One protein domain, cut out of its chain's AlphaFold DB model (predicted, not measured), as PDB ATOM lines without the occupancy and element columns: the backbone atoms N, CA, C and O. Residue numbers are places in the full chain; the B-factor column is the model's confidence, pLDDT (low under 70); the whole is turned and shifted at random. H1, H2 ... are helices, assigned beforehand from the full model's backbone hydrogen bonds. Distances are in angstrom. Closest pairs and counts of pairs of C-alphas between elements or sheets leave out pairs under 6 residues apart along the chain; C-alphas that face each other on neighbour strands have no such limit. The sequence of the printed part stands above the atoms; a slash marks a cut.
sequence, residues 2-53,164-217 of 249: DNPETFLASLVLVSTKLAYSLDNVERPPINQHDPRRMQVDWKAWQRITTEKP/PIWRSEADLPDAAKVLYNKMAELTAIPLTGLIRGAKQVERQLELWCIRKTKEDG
ATOM      1  N   ASP A   2     -36.435  15.670 -11.874       80.00
ATOM      2  CA  ASP A   2     -37.546  14.729 -11.674       80.00
ATOM      3  C   ASP A   2     -37.454  13.539 -12.643       80.00
ATOM      4  O   ASP A   2     -38.143  12.541 -12.469       80.00
ATOM      5  N   ASN A   3     -36.511  13.606 -13.594       86.88
ATOM      6  CA  ASN A   3     -36.163  12.528 -14.514       86.88
ATOM      7  C   ASN A   3     -34.871  11.823 -14.057       86.88
ATOM      8  O   ASN A   3     -33.808  12.462 -14.033       86.88
ATOM      9  N   PRO A   4     -34.916  10.515 -13.738       90.19
ATOM     10  CA  PRO A   4     -33.744   9.771 -13.275       90.19
ATOM     11  C   PRO A   4     -32.654   9.661 -14.349       90.19
ATOM     12  O   PRO A   4     -31.471   9.692 -14.021       90.19
ATOM     13  N   GLU A   5     -33.026   9.610 -15.629       89.69
ATOM     14  CA  GLU A   5     -32.076   9.544 -16.747       89.69
ATOM     15  C   GLU A   5     -31.242  10.821 -16.874       89.69
ATOM     16  O   GLU A   5     -30.019  10.765 -17.001       89.69
ATOM     17  N   THR A   6     -31.878  11.993 -16.749       89.50
ATOM     18  CA  THR A   6     -31.176  13.285 -16.750       89.50
ATOM     19  C   THR A   6     -30.222  13.395 -15.566       89.50
ATOM     20  O   THR A   6     -29.120  13.938 -15.701       89.50
ATOM     21  N   PHE A   7     -30.621  12.865 -14.408       91.06
ATOM     22  CA  PHE A   7     -29.767  12.824 -13.228       91.06
ATOM     23  C   PHE A   7     -28.562  11.900 -13.434       91.06
ATOM     24  O   PHE A   7     -27.435  12.321 -13.173       91.06
ATOM     25  N   LEU A   8     -28.775  10.690 -13.960       92.31
ATOM     26  CA  LEU A   8     -27.709   9.734 -14.256       92.31
ATOM     27  C   LEU A   8     -26.706  10.313 -15.262       92.31
ATOM     28  O   LEU A   8     -25.506  10.313 -15.000       92.31
ATOM     29  N   ALA A   9     -27.196  10.876 -16.366       91.75
ATOM     30  CA  ALA A   9     -26.375  11.539 -17.374       91.75
ATOM     31  C   ALA A   9     -25.533  12.670 -16.757       91.75
ATOM     32  O   ALA A   9     -24.310  12.718 -16.903       91.75
ATOM     33  N   SER A  10     -26.170  13.534 -15.962       92.25
ATOM     34  CA  SER A  10     -25.486  14.630 -15.264       92.25
ATOM     35  C   SER A  10     -24.429  14.123 -14.278       92.25
ATOM     36  O   SER A  10     -23.346  14.697 -14.190       92.25
ATOM     37  N   LEU A  11     -24.700  13.031 -13.560       92.25
ATOM     38  CA  LEU A  11     -23.752  12.420 -12.632       92.25
ATOM     39  C   LEU A  11     -22.531  11.845 -13.362       92.25
ATOM     40  O   LEU A  11     -21.399  12.029 -12.910       92.25
ATOM     41  N   VAL A  12     -22.734  11.198 -14.513       92.06
ATOM     42  CA  VAL A  12     -21.641  10.697 -15.363       92.06
ATOM     43  C   VAL A  12     -20.775  11.852 -15.878       92.06
ATOM     44  O   VAL A  12     -19.549  11.761 -15.840       92.06
ATOM     45  N   LEU A  13     -21.371  12.975 -16.289       91.06
ATOM     46  CA  LEU A  13     -20.609  14.166 -16.696       91.06
ATOM     47  C   LEU A  13     -19.785  14.740 -15.548       91.06
ATOM     48  O   LEU A  13     -18.593  14.996 -15.717       91.06
ATOM     49  N   VAL A  14     -20.399  14.930 -14.379       89.62
ATOM     50  CA  VAL A  14     -19.725  15.531 -13.219       89.62
ATOM     51  C   VAL A  14     -18.619  14.615 -12.695       89.62
ATOM     52  O   VAL A  14     -17.519  15.083 -12.417       89.62
ATOM     53  N   SER A  15     -18.848  13.304 -12.625       89.12
ATOM     54  CA  SER A  15     -17.809  12.337 -12.237       89.12
ATOM     55  C   SER A  15     -16.644  12.312 -13.229       89.12
ATOM     56  O   SER A  15     -15.489  12.363 -12.809       89.12
ATOM     57  N   THR A  16     -16.927  12.335 -14.536       88.12
ATOM     58  CA  THR A  16     -15.896  12.408 -15.585       88.12
ATOM     59  C   THR A  16     -15.096  13.707 -15.482       88.12
ATOM     60  O   THR A  16     -13.867  13.692 -15.555       88.12
ATOM     61  N   LYS A  17     -15.778  14.830 -15.237       86.56
ATOM     62  CA  LYS A  17     -15.158  16.141 -15.007       86.56
ATOM     63  C   LYS A  17     -14.218  16.130 -13.799       86.56
ATOM     64  O   LYS A  17     -13.111  16.655 -13.896       86.56
ATOM     65  N   LEU A  18     -14.633  15.515 -12.690       81.81
ATOM     66  CA  LEU A  18     -13.833  15.426 -11.462       81.81
ATOM     67  C   LEU A  18     -12.631  14.480 -11.599       81.81
ATOM     68  O   LEU A  18     -11.562  14.773 -11.055       81.81
ATOM     69  N   ALA A  19     -12.804  13.364 -12.311       78.88
ATOM     70  CA  ALA A  19     -11.780  12.336 -12.477       78.88
ATOM     71  C   ALA A  19     -10.686  12.731 -13.483       78.88
ATOM     72  O   ALA A  19      -9.517  12.450 -13.238       78.88
ATOM     73  N   TYR A  20     -11.049  13.397 -14.585       76.12
ATOM     74  CA  TYR A  20     -10.166  13.550 -15.750       76.12
ATOM     75  C   TYR A  20      -9.920  15.000 -16.205       76.12
ATOM     76  O   TYR A  20      -9.359  15.190 -17.284       76.12
ATOM     77  N   SER A  21     -10.344  16.001 -15.418       74.75
ATOM     78  CA  SER A  21     -10.114  17.446 -15.634       74.75
ATOM     79  C   SER A  21     -10.156  17.870 -17.111       74.75
ATOM     80  O   SER A  21      -9.134  17.979 -17.784       74.75
ATOM     81  N   LEU A  22     -11.363  18.128 -17.614       74.12
ATOM     82  CA  LEU A  22     -11.651  18.454 -19.022       74.12
ATOM     83  C   LEU A  22     -11.162  19.849 -19.479       74.12
ATOM     84  O   LEU A  22     -11.380  20.227 -20.628       74.12
ATOM     85  N   ASP A  23     -10.511  20.612 -18.600       68.38
ATOM     86  CA  ASP A  23     -10.178  22.032 -18.797       68.38
ATOM     87  C   ASP A  23      -8.818  22.280 -19.458       68.38
ATOM     88  O   ASP A  23      -8.338  23.407 -19.465       68.38
ATOM     89  N   ASN A  24      -8.167  21.238 -19.986       66.38
ATOM     90  CA  ASN A  24      -6.788  21.280 -20.504       66.38
ATOM     91  C   ASN A  24      -5.732  21.762 -19.486       66.38
ATOM     92  O   ASN A  24      -4.581  21.972 -19.856       66.38
ATOM     93  N   VAL A  25      -6.104  21.923 -18.212       68.00
ATOM     94  CA  VAL A  25      -5.188  22.253 -17.117       68.00
ATOM     95  C   VAL A  25      -4.698  20.952 -16.497       68.00
ATOM     96  O   VAL A  25      -5.497  20.176 -15.964       68.00
ATOM     97  N   GLU A  26      -3.391  20.717 -16.551       66.00
ATOM     98  CA  GLU A  26      -2.774  19.548 -15.932       66.00
ATOM     99  C   GLU A  26      -2.812  19.677 -14.407       66.00
ATOM    100  O   GLU A  26      -2.329  20.645 -13.821       66.00
ATOM    101  N   ARG A  27      -3.426  18.694 -13.745       70.88
ATOM    102  CA  ARG A  27      -3.478  18.610 -12.282       70.88
ATOM    103  C   ARG A  27      -2.843  17.292 -11.866       70.88
ATOM    104  O   ARG A  27      -3.490  16.255 -12.022       70.88
ATOM    105  N   PRO A  28      -1.599  17.299 -11.360       66.25
ATOM    106  CA  PRO A  28      -0.926  16.056 -11.027       66.25
ATOM    107  C   PRO A  28      -1.635  15.352  -9.855       66.25
ATOM    108  O   PRO A  28      -2.191  16.027  -8.977       66.25
ATOM    109  N   PRO A  29      -1.635  14.006  -9.841       69.50
ATOM    110  CA  PRO A  29      -2.297  13.220  -8.808       69.50
ATOM    111  C   PRO A  29      -1.661  13.465  -7.434       69.50
ATOM    112  O   PRO A  29      -0.440  13.576  -7.318       69.50
ATOM    113  N   ILE A  30      -2.494  13.529  -6.392       67.44
ATOM    114  CA  ILE A  30      -2.033  13.782  -5.014       67.44
ATOM    115  C   ILE A  30      -1.530  12.486  -4.365       67.44
ATOM    116  O   ILE A  30      -0.515  12.497  -3.679       67.44
ATOM    117  N   ASN A  31      -2.232  11.371  -4.601       67.00
ATOM    118  CA  ASN A  31      -1.991  10.084  -3.946       67.00
ATOM    119  C   ASN A  31      -2.000   8.917  -4.946       67.00
ATOM    120  O   ASN A  31      -2.566   9.003  -6.035       67.00
ATOM    121  N   GLN A  32      -1.459   7.767  -4.533       66.38
ATOM    122  CA  GLN A  32      -1.467   6.529  -5.330       66.38
ATOM    123  C   GLN A  32      -2.887   6.029  -5.677       66.38
ATOM    124  O   GLN A  32      -3.070   5.348  -6.691       66.38
ATOM    125  N   HIS A  33      -3.880   6.403  -4.863       69.88
ATOM    126  CA  HIS A  33      -5.307   6.107  -5.048       69.88
ATOM    127  C   HIS A  33      -6.084   7.204  -5.797       69.88
ATOM    128  O   HIS A  33      -7.305   7.125  -5.889       69.88
ATOM    129  N   ASP A  34      -5.410   8.239  -6.306       70.50
ATOM    130  CA  ASP A  34      -6.071   9.317  -7.040       70.50
ATOM    131  C   ASP A  34      -6.501   8.829  -8.442       70.50
ATOM    132  O   ASP A  34      -5.652   8.335  -9.198       70.50
ATOM    133  N   PRO A  35      -7.785   8.966  -8.833       69.31
ATOM    134  CA  PRO A  35      -8.242   8.625 -10.182       69.31
ATOM    135  C   PRO A  35      -7.527   9.425 -11.284       69.31
ATOM    136  O   PRO A  35      -7.438   8.949 -12.416       69.31
ATOM    137  N   ARG A  36      -6.933  10.583 -10.957       70.00
ATOM    138  CA  ARG A  36      -6.165  11.433 -11.889       70.00
ATOM    139  C   ARG A  36      -4.848  10.814 -12.363       70.00
ATOM    140  O   ARG A  36      -4.174  11.382 -13.216       70.00
ATOM    141  N   ARG A  37      -4.467   9.641 -11.846       71.88
ATOM    142  CA  ARG A  37      -3.297   8.888 -12.328       71.88
ATOM    143  C   ARG A  37      -3.445   8.387 -13.761       71.88
ATOM    144  O   ARG A  37      -2.436   8.095 -14.393       71.88
ATOM    145  N   MET A  38      -4.666   8.240 -14.265       71.75
ATOM    146  CA  MET A  38      -4.912   7.841 -15.651       71.75
ATOM    147  C   MET A  38      -5.361   9.072 -16.431       71.75
ATOM    148  O   MET A  38      -6.513   9.480 -16.327       71.75
ATOM    149  N   GLN A  39      -4.464   9.673 -17.210       73.88
ATOM    150  CA  GLN A  39      -4.813  10.820 -18.041       73.88
ATOM    151  C   GLN A  39      -5.235  10.330 -19.425       73.88
ATOM    152  O   GLN A  39      -4.504   9.610 -20.114       73.88
ATOM    153  N   VAL A  40      -6.448  10.704 -19.823       78.38
ATOM    154  CA  VAL A  40      -6.968  10.447 -21.165       78.38
ATOM    155  C   VAL A  40      -6.488  11.570 -22.080       78.38
ATOM    156  O   VAL A  40      -6.674  12.744 -21.767       78.38
ATOM    157  N   ASP A  41      -5.896  11.226 -23.225       81.25
ATOM    158  CA  ASP A  41      -5.657  12.206 -24.285       81.25
ATOM    159  C   ASP A  41      -7.002  12.590 -24.918       81.25
ATOM    160  O   ASP A  41      -7.550  11.889 -25.775       81.25
ATOM    161  N   TRP A  42      -7.552  13.718 -24.469       82.44
ATOM    162  CA  TRP A  42      -8.841  14.222 -24.929       82.44
ATOM    163  C   TRP A  42      -8.862  14.557 -26.424       82.44
ATOM    164  O   TRP A  42      -9.904  14.394 -27.057       82.44
ATOM    165  N   LYS A  43      -7.727  14.941 -27.025       83.50
ATOM    166  CA  LYS A  43      -7.642  15.191 -28.474       83.50
ATOM    167  C   LYS A  43      -7.711  13.880 -29.251       83.50
ATOM    168  O   LYS A  43      -8.395  13.801 -30.273       83.50
ATOM    169  N   ALA A  44      -7.035  12.836 -28.767       82.19
ATOM    170  CA  ALA A  44      -7.157  11.497 -29.338       82.19
ATOM    171  C   ALA A  44      -8.585  10.953 -29.181       82.19
ATOM    172  O   ALA A  44      -9.148  10.431 -30.144       82.19
ATOM    173  N   TRP A  45      -9.199  11.134 -28.009       84.00
ATOM    174  CA  TRP A  45     -10.586  10.738 -27.762       84.00
ATOM    175  C   TRP A  45     -11.563  11.442 -28.705       84.00
ATOM    176  O   TRP A  45     -12.393  10.772 -29.324       84.00
ATOM    177  N   GLN A  46     -11.432  12.763 -28.876       84.12
ATOM    178  CA  GLN A  46     -12.236  13.524 -29.830       84.12
ATOM    179  C   GLN A  46     -12.102  12.932 -31.228       84.12
ATOM    180  O   GLN A  46     -13.115  12.566 -31.807       84.12
ATOM    181  N   ARG A  47     -10.872  12.736 -31.727       84.50
ATOM    182  CA  ARG A  47     -10.628  12.155 -33.058       84.50
ATOM    183  C   ARG A  47     -11.327  10.810 -33.233       84.50
ATOM    184  O   ARG A  47     -12.058  10.649 -34.201       84.50
ATOM    185  N   ILE A  48     -11.163   9.885 -32.284       82.69
ATOM    186  CA  ILE A  48     -11.767   8.538 -32.329       82.69
ATOM    187  C   ILE A  48     -13.301   8.605 -32.291       82.69
ATOM    188  O   ILE A  48     -13.974   7.777 -32.902       82.69
ATOM    189  N   THR A  49     -13.854   9.577 -31.570       76.12
ATOM    190  CA  THR A  49     -15.300   9.725 -31.357       76.12
ATOM    191  C   THR A  49     -15.984  10.486 -32.496       76.12
ATOM    192  O   THR A  49     -17.146  10.225 -32.809       76.12
ATOM    193  N   THR A  50     -15.269  11.413 -33.139       74.81
ATOM    194  CA  THR A  50     -15.722  12.157 -34.323       74.81
ATOM    195  C   THR A  50     -15.469  11.415 -35.626       74.81
ATOM    196  O   THR A  50     -16.065  11.772 -36.641       74.81
ATOM    197  N   GLU A  51     -14.599  10.400 -35.620       70.56
ATOM    198  CA  GLU A  51     -14.373   9.504 -36.753       70.56
ATOM    199  C   GLU A  51     -15.674   8.739 -37.032       70.56
ATOM    200  O   GLU A  51     -15.942   7.654 -36.509       70.56
ATOM    201  N   LYS A  52     -16.531   9.350 -37.857       58.62
ATOM    202  CA  LYS A  52     -17.640   8.657 -38.503       58.62
ATOM    203  C   LYS A  52     -17.013   7.469 -39.233       58.62
ATOM    204  O   LYS A  52     -16.015   7.685 -39.917       58.62
ATOM    205  N   PRO A  53     -17.553   6.241 -39.105       56.69
ATOM    206  CA  PRO A  53     -17.037   5.126 -39.880       56.69
ATOM    207  C   PRO A  53     -17.017   5.560 -41.344       56.69
ATOM    208  O   PRO A  53     -18.066   5.888 -41.895       56.69
ATOM    209  N   PRO A 164     -13.765  24.315 -12.920       73.81
ATOM    210  CA  PRO A 164     -14.512  25.503 -13.304       73.81
ATOM    211  C   PRO A 164     -15.983  25.152 -13.516       73.81
ATOM    212  O   PRO A 164     -16.322  24.091 -14.037       73.81
ATOM    213  N   ILE A 165     -16.877  26.048 -13.110       80.25
ATOM    214  CA  ILE A 165     -18.316  25.884 -13.317       80.25
ATOM    215  C   ILE A 165     -18.639  26.379 -14.723       80.25
ATOM    216  O   ILE A 165     -18.547  27.578 -14.993       80.25
ATOM    217  N   TRP A 166     -19.056  25.475 -15.605       82.88
ATOM    218  CA  TRP A 166     -19.487  25.839 -16.950       82.88
ATOM    219  C   TRP A 166     -20.961  26.248 -16.911       82.88
ATOM    220  O   TRP A 166     -21.811  25.480 -16.453       82.88
ATOM    221  N   ARG A 167     -21.272  27.481 -17.325       79.50
ATOM    222  CA  ARG A 167     -22.638  28.027 -17.248       79.50
ATOM    223  C   ARG A 167     -23.347  28.001 -18.593       79.50
ATOM    224  O   ARG A 167     -24.571  27.879 -18.613       79.50
ATOM    225  N   SER A 168     -22.592  28.108 -19.678       83.00
ATOM    226  CA  SER A 168     -23.091  28.143 -21.046       83.00
ATOM    227  C   SER A 168     -22.302  27.203 -21.956       83.00
ATOM    228  O   SER A 168     -21.212  26.750 -21.617       83.00
ATOM    229  N   GLU A 169     -22.847  26.934 -23.141       82.00
ATOM    230  CA  GLU A 169     -22.179  26.137 -24.178       82.00
ATOM    231  C   GLU A 169     -20.872  26.784 -24.663       82.00
ATOM    232  O   GLU A 169     -19.935  26.079 -25.037       82.00
ATOM    233  N   ALA A 170     -20.787  28.118 -24.618       82.62
ATOM    234  CA  ALA A 170     -19.586  28.863 -24.985       82.62
ATOM    235  C   ALA A 170     -18.438  28.643 -23.986       82.62
ATOM    236  O   ALA A 170     -17.280  28.618 -24.398       82.62
ATOM    237  N   ASP A 171     -18.764  28.407 -22.711       82.12
ATOM    238  CA  ASP A 171     -17.784  28.186 -21.641       82.12
ATOM    239  C   ASP A 171     -17.163  26.781 -21.676       82.12
ATOM    240  O   ASP A 171     -16.206  26.518 -20.946       82.12
ATOM    241  N   LEU A 172     -17.718  25.850 -22.465       83.75
ATOM    242  CA  LEU A 172     -17.205  24.485 -22.523       83.75
ATOM    243  C   LEU A 172     -15.911  24.428 -23.356       83.75
ATOM    244  O   LEU A 172     -15.906  24.847 -24.519       83.75
ATOM    245  N   PRO A 173     -14.842  23.806 -22.826       85.44
ATOM    246  CA  PRO A 173     -13.695  23.394 -23.626       85.44
ATOM    247  C   PRO A 173     -14.127  22.482 -24.778       85.44
ATOM    248  O   PRO A 173     -15.082  21.715 -24.644       85.44
ATOM    249  N   ASP A 174     -13.399  22.490 -25.895       85.69
ATOM    250  CA  ASP A 174     -13.767  21.702 -27.081       85.69
ATOM    251  C   ASP A 174     -13.943  20.205 -26.776       85.69
ATOM    252  O   ASP A 174     -14.851  19.556 -27.300       85.69
ATOM    253  N   ALA A 175     -13.110  19.644 -25.891       83.19
ATOM    254  CA  ALA A 175     -13.231  18.255 -25.442       83.19
ATOM    255  C   ALA A 175     -14.546  18.007 -24.692       83.19
ATOM    256  O   ALA A 175     -15.253  17.034 -24.971       83.19
ATOM    257  N   ALA A 176     -14.911  18.925 -23.794       86.12
ATOM    258  CA  ALA A 176     -16.164  18.867 -23.058       86.12
ATOM    259  C   ALA A 176     -17.370  19.019 -23.995       86.12
ATOM    260  O   ALA A 176     -18.333  18.272 -23.849       86.12
ATOM    261  N   LYS A 177     -17.320  19.904 -25.002       88.94
ATOM    262  CA  LYS A 177     -18.409  20.059 -25.988       88.94
ATOM    263  C   LYS A 177     -18.723  18.745 -26.696       88.94
ATOM    264  O   LYS A 177     -19.886  18.364 -26.796       88.94
ATOM    265  N   VAL A 178     -17.697  18.020 -27.144       88.69
ATOM    266  CA  VAL A 178     -17.880  16.724 -27.820       88.69
ATOM    267  C   VAL A 178     -18.474  15.680 -26.868       88.69
ATOM    268  O   VAL A 178     -19.372  14.942 -27.268       88.69
ATOM    269  N   LEU A 179     -18.038  15.648 -25.605       88.81
ATOM    270  CA  LEU A 179     -18.597  14.752 -24.585       88.81
ATOM    271  C   LEU A 179     -20.072  15.043 -24.300       88.81
ATOM    272  O   LEU A 179     -20.894  14.128 -24.320       88.81
ATOM    273  N   TYR A 180     -20.412  16.309 -24.068       91.00
ATOM    274  CA  TYR A 180     -21.785  16.712 -23.790       91.00
ATOM    275  C   TYR A 180     -22.700  16.476 -24.998       91.00
ATOM    276  O   TYR A 180     -23.802  15.967 -24.820       91.00
ATOM    277  N   ASN A 181     -22.238  16.762 -26.222       90.44
ATOM    278  CA  ASN A 181     -22.990  16.461 -27.443       90.44
ATOM    279  C   ASN A 181     -23.234  14.959 -27.608       90.44
ATOM    280  O   ASN A 181     -24.350  14.546 -27.908       90.44
ATOM    281  N   LYS A 182     -22.225  14.121 -27.352       88.62
ATOM    282  CA  LYS A 182     -22.396  12.664 -27.404       88.62
ATOM    283  C   LYS A 182     -23.385  12.165 -26.362       88.62
ATOM    284  O   LYS A 182     -24.184  11.283 -26.651       88.62
ATOM    285  N   MET A 183     -23.362  12.738 -25.167       89.62
ATOM    286  CA  MET A 183     -24.332  12.383 -24.142       89.62
ATOM    287  C   MET A 183     -25.746  12.851 -24.491       89.62
ATOM    288  O   MET A 183     -26.694  12.106 -24.255       89.62
ATOM    289  N   ALA A 184     -25.890  14.037 -25.085       90.75
ATOM    290  CA  ALA A 184     -27.162  14.544 -25.593       90.75
ATOM    291  C   ALA A 184     -27.750  13.605 -26.657       90.75
ATOM    292  O   ALA A 184     -28.920  13.246 -26.574       90.75
ATOM    293  N   GLU A 185     -26.921  13.135 -27.596       87.94
ATOM    294  CA  GLU A 185     -27.314  12.142 -28.605       87.94
ATOM    295  C   GLU A 185     -27.769  10.817 -27.976       87.94
ATOM    296  O   GLU A 185     -28.776  10.259 -28.398       87.94
ATOM    297  N   LEU A 186     -27.046  10.315 -26.966       86.56
ATOM    298  CA  LEU A 186     -27.352   9.031 -26.325       86.56
ATOM    299  C   LEU A 186     -28.593   9.075 -25.432       86.56
ATOM    300  O   LEU A 186     -29.304   8.083 -25.323       86.56
ATOM    301  N   THR A 187     -28.826  10.202 -24.762       87.94
ATOM    302  CA  THR A 187     -29.917  10.353 -23.786       87.94
ATOM    303  C   THR A 187     -31.153  11.020 -24.380       87.94
ATOM    304  O   THR A 187     -32.161  11.131 -23.695       87.94
ATOM    305  N   ALA A 188     -31.082  11.489 -25.632       87.38
ATOM    306  CA  ALA A 188     -32.107  12.317 -26.272       87.38
ATOM    307  C   ALA A 188     -32.491  13.571 -25.451       87.38
ATOM    308  O   ALA A 188     -33.604  14.087 -25.552       87.38
ATOM    309  N   ILE A 189     -31.561  14.089 -24.637       89.75
ATOM    310  CA  ILE A 189     -31.742  15.297 -23.822       89.75
ATOM    311  C   ILE A 189     -31.024  16.463 -24.512       89.75
ATOM    312  O   ILE A 189     -29.863  16.313 -24.898       89.75
ATOM    313  N   PRO A 190     -31.644  17.651 -24.632       90.81
ATOM    314  CA  PRO A 190     -30.969  18.812 -25.201       90.81
ATOM    315  C   PRO A 190     -29.731  19.204 -24.382       90.81
ATOM    316  O   PRO A 190     -29.735  19.156 -23.147       90.81
ATOM    317  N   LEU A 191     -28.693  19.680 -25.072       90.25
ATOM    318  CA  LEU A 191     -27.412  20.088 -24.484       90.25
ATOM    319  C   LEU A 191     -27.578  21.065 -23.305       90.25
ATOM    320  O   LEU A 191     -27.006  20.872 -22.230       90.25
ATOM    321  N   THR A 192     -28.435  22.073 -23.467       90.56
ATOM    322  CA  THR A 192     -28.752  23.062 -22.422       90.56
ATOM    323  C   THR A 192     -29.372  22.438 -21.164       90.56
ATOM    324  O   THR A 192     -29.134  22.916 -20.049       90.56
ATOM    325  N   GLY A 193     -30.145  21.358 -21.321       89.44
ATOM    326  CA  GLY A 193     -30.721  20.578 -20.226       89.44
ATOM    327  C   GLY A 193     -29.650  19.827 -19.439       89.44
ATOM    328  O   GLY A 193     -29.657  19.869 -18.206       89.44
ATOM    329  N   LEU A 194     -28.680  19.230 -20.135       90.38
ATOM    330  CA  LEU A 194     -27.540  18.550 -19.515       90.38
ATOM    331  C   LEU A 194     -26.616  19.518 -18.768       90.38
ATOM    332  O   LEU A 194     -26.227  19.224 -17.641       90.38
ATOM    333  N   ILE A 195     -26.314  20.698 -19.325       91.50
ATOM    334  CA  ILE A 195     -25.492  21.720 -18.643       91.50
ATOM    335  C   ILE A 195     -26.172  22.191 -17.353       91.50
ATOM    336  O   ILE A 195     -25.550  22.263 -16.290       91.50
ATOM    337  N   ARG A 196     -27.481  22.466 -17.417       90.62
ATOM    338  CA  ARG A 196     -28.272  22.826 -16.232       90.62
ATOM    339  C   ARG A 196     -28.262  21.707 -15.196       90.62
ATOM    340  O   ARG A 196     -28.156  21.982 -14.000       90.62
ATOM    341  N   GLY A 197     -28.358  20.467 -15.660       90.38
ATOM    342  CA  GLY A 197     -28.359  19.299 -14.806       90.38
ATOM    343  C   GLY A 197     -27.031  19.056 -14.103       90.38
ATOM    344  O   GLY A 197     -27.007  18.913 -12.879       90.38
ATOM    345  N   ALA A 198     -25.924  19.129 -14.840       90.62
ATOM    346  CA  ALA A 198     -24.575  19.057 -14.293       90.62
ATOM    347  C   ALA A 198     -24.357  20.134 -13.221       90.62
ATOM    348  O   ALA A 198     -23.948  19.817 -12.106       90.62
ATOM    349  N   LYS A 199     -24.757  21.385 -13.489       89.62
ATOM    350  CA  LYS A 199     -24.690  22.482 -12.508       89.62
ATOM    351  C   LYS A 199     -25.498  22.190 -11.238       89.62
ATOM    352  O   LYS A 199     -25.072  22.533 -10.134       89.62
ATOM    353  N   GLN A 200     -26.680  21.586 -11.371       90.56
ATOM    354  CA  GLN A 200     -27.491  21.211 -10.215       90.56
ATOM    355  C   GLN A 200     -26.806  20.120  -9.383       90.56
ATOM    356  O   GLN A 200     -26.782  20.237  -8.159       90.56
ATOM    357  N   VAL A 201     -26.228  19.104 -10.027       91.44
ATOM    358  CA  VAL A 201     -25.477  18.032  -9.354       91.44
ATOM    359  C   VAL A 201     -24.227  18.581  -8.661       91.44
ATOM    360  O   VAL A 201     -24.003  18.267  -7.495       91.44
ATOM    361  N   GLU A 202     -23.467  19.461  -9.315       89.75
ATOM    362  CA  GLU A 202     -22.300  20.131  -8.723       89.75
ATOM    363  C   GLU A 202     -22.677  20.911  -7.461       89.75
ATOM    364  O   GLU A 202     -22.040  20.755  -6.421       89.75
ATOM    365  N   ARG A 203     -23.772  21.680  -7.512       89.69
ATOM    366  CA  ARG A 203     -24.273  22.415  -6.345       89.69
ATOM    367  C   ARG A 203     -24.695  21.481  -5.210       89.69
ATOM    368  O   ARG A 203     -24.456  21.789  -4.045       89.69
ATOM    369  N   GLN A 204     -25.340  20.355  -5.518       89.75
ATOM    370  CA  GLN A 204     -25.705  19.370  -4.494       89.75
ATOM    371  C   GLN A 204     -24.464  18.745  -3.851       89.75
ATOM    372  O   GLN A 204     -24.419  18.603  -2.629       89.75
ATOM    373  N   LEU A 205     -23.441  18.434  -4.651       89.12
ATOM    374  CA  LEU A 205     -22.173  17.899  -4.164       89.12
ATOM    375  C   LEU A 205     -21.441  18.910  -3.272       89.12
ATOM    376  O   LEU A 205     -20.961  18.546  -2.203       89.12
ATOM    377  N   GLU A 206     -21.416  20.185  -3.657       87.38
ATOM    378  CA  GLU A 206     -20.837  21.266  -2.856       87.38
ATOM    379  C   GLU A 206     -21.540  21.404  -1.496       87.38
ATOM    380  O   GLU A 206     -20.892  21.403  -0.446       87.38
ATOM    381  N   LEU A 207     -22.877  21.446  -1.492       90.50
ATOM    382  CA  LEU A 207     -23.668  21.512  -0.259       90.50
ATOM    383  C   LEU A 207     -23.460  20.281   0.629       90.50
ATOM    384  O   LEU A 207     -23.439  20.400   1.857       90.50
ATOM    385  N   TRP A 208     -23.310  19.102   0.027       89.94
ATOM    386  CA  TRP A 208     -22.985  17.877   0.748       89.94
ATOM    387  C   TRP A 208     -21.586  17.946   1.374       89.94
ATOM    388  O   TRP A 208     -21.450  17.673   2.567       89.94
ATOM    389  N   CYS A 209     -20.575  18.408   0.635       85.56
ATOM    390  CA  CYS A 209     -19.219  18.610   1.148       85.56
ATOM    391  C   CYS A 209     -19.199  19.591   2.332       85.56
ATOM    392  O   CYS A 209     -18.604  19.288   3.364       85.56
ATOM    393  N   ILE A 210     -19.894  20.731   2.228       88.19
ATOM    394  CA  ILE A 210     -20.003  21.727   3.313       88.19
ATOM    395  C   ILE A 210     -20.686  21.135   4.552       88.19
ATOM    396  O   ILE A 210     -20.340  21.464   5.687       88.19
ATOM    397  N   ARG A 211     -21.695  20.282   4.364       91.12
ATOM    398  CA  ARG A 211     -22.379  19.616   5.478       91.12
ATOM    399  C   ARG A 211     -21.459  18.622   6.173       91.12
ATOM    400  O   ARG A 211     -21.358  18.651   7.396       91.12
ATOM    401  N   LYS A 212     -20.744  17.814   5.393       87.00
ATOM    402  CA  LYS A 212     -19.817  16.808   5.902       87.00
ATOM    403  C   LYS A 212     -18.670  17.435   6.695       87.00
ATOM    404  O   LYS A 212     -18.395  17.002   7.805       87.00
ATOM    405  N   THR A 213     -18.078  18.527   6.206       84.62
ATOM    406  CA  THR A 213     -17.030  19.243   6.958       84.62
ATOM    407  C   THR A 213     -17.544  19.825   8.277       84.62
ATOM    408  O   THR A 213     -16.818  19.829   9.271       84.62
ATOM    409  N   LYS A 214     -18.805  20.279   8.329       86.19
ATOM    410  CA  LYS A 214     -19.449  20.728   9.575       86.19
ATOM    411  C   LYS A 214     -19.705  19.579  10.554       86.19
ATOM    412  O   LYS A 214     -19.594  19.792  11.760       86.19
ATOM    413  N   GLU A 215     -20.056  18.393  10.067       84.44
ATOM    414  CA  GLU A 215     -20.242  17.189  10.889       84.44
ATOM    415  C   GLU A 215     -18.900  16.680  11.439       84.44
ATOM    416  O   GLU A 215     -18.762  16.512  12.653       84.44
ATOM    417  N   ASP A 216     -17.879  16.576  10.585       78.75
ATOM    418  CA  ASP A 216     -16.522  16.162  10.958       78.75
ATOM    419  C   ASP A 216     -15.859  17.166  11.925       78.75
ATOM    420  O   ASP A 216     -15.169  16.782  12.875       78.75
ATOM    421  N   GLY A 217     -16.112  18.468  11.741       67.31
ATOM    422  CA  GLY A 217     -15.633  19.534  12.626       67.31
ATOM    423  C   GLY A 217     -16.316  19.552  13.999       67.31
ATOM    424  O   GLY A 217     -15.665  19.817  15.010       67.31
TER     425      GLY A 217
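What this domain is: This is residues 2 to 53 and 164 to 217 of the 249 residues of the protein "Putative RNA polymerase I specific transcription initiation factor Rrn7" of Rosellinia necatrix (UniProt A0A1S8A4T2). A long helix, H4, is crossed near its first half by H1, while H3 makes a corner with the beginning of H4 and runs side by side with H1. The second half of H4 sticks out as a free arm, residues 206 to 217, and H2 packs on the beginning of H3. The printed part has 106 residues with four named helices, in the order H1, H2, H3, H4, and no named strand; its class is all helix. It is only just compact, close to loose, with a radius of gyration of the C-alphas of 15.1 A and spans of 54 by 37 by 23 A.

How they stand to each other: H4, residues 191 to 217, touches H1, residues 4 to 20, with residues 194 to 202 alone; the closest C-alphas, those of Ser 10 and Ala 198, are 4.6 A apart. The two run the same way at a steep tilt of 69 degrees, only just short of about perpendicular. H3, residues 174 to 187, is the hub, touching three helices. It is about perpendicular to H4, at 77 degrees, and touches it with residues 180 to 184 alone, the closest C-alphas being those of Ala 184 and Leu 191, 5.7 A apart. H3 and H1 touch at a shallow tilt of 25 degrees, opposite ways; the closest C-alphas are those of Ala 9 and Met 183, 7.1 A apart. H2, residues 42 to 50, touches H3 at a steep tilt of 41 degrees, the same way, with the C-alphas of Trp 42 and Ala 175 closest at 6.0 A; it is apart from H1 and H4. The helix packing is mostly crossed, with one shallow tilt among the four touching pairs. In H1, H2, H3 and H4 every O i to N i+4 pair is within hydrogen-bond range.

Where its parts are: H4 is 38.9 A long, from C-alpha 191 at (-27.412, 20.088, -24.484) to C-alpha 217 at (-15.633, 19.534, 12.626). H1 begins at C-alpha 4 at (-33.744, 9.771, -13.275) and is 24.0 A long; H3 is 20.0 A and H2 11.8 A.

The domain as a whole: The C-alphas farthest apart, those of Pro 53 and Gly 217, are 54.5 A apart. Residues 54 to 163 are not printed, and C-alphas 53 and 164 are 33.6 A apart across this cut, on the link from H2 to H3. The link from H1 to H2, residues 21 to 41, is long, and the link from H3 to H4 is tight. The mean pLDDT of the printed part is 82.7; residues 23 to 26, 28 to 33, 35, 52 to 53 and 217 are under 70.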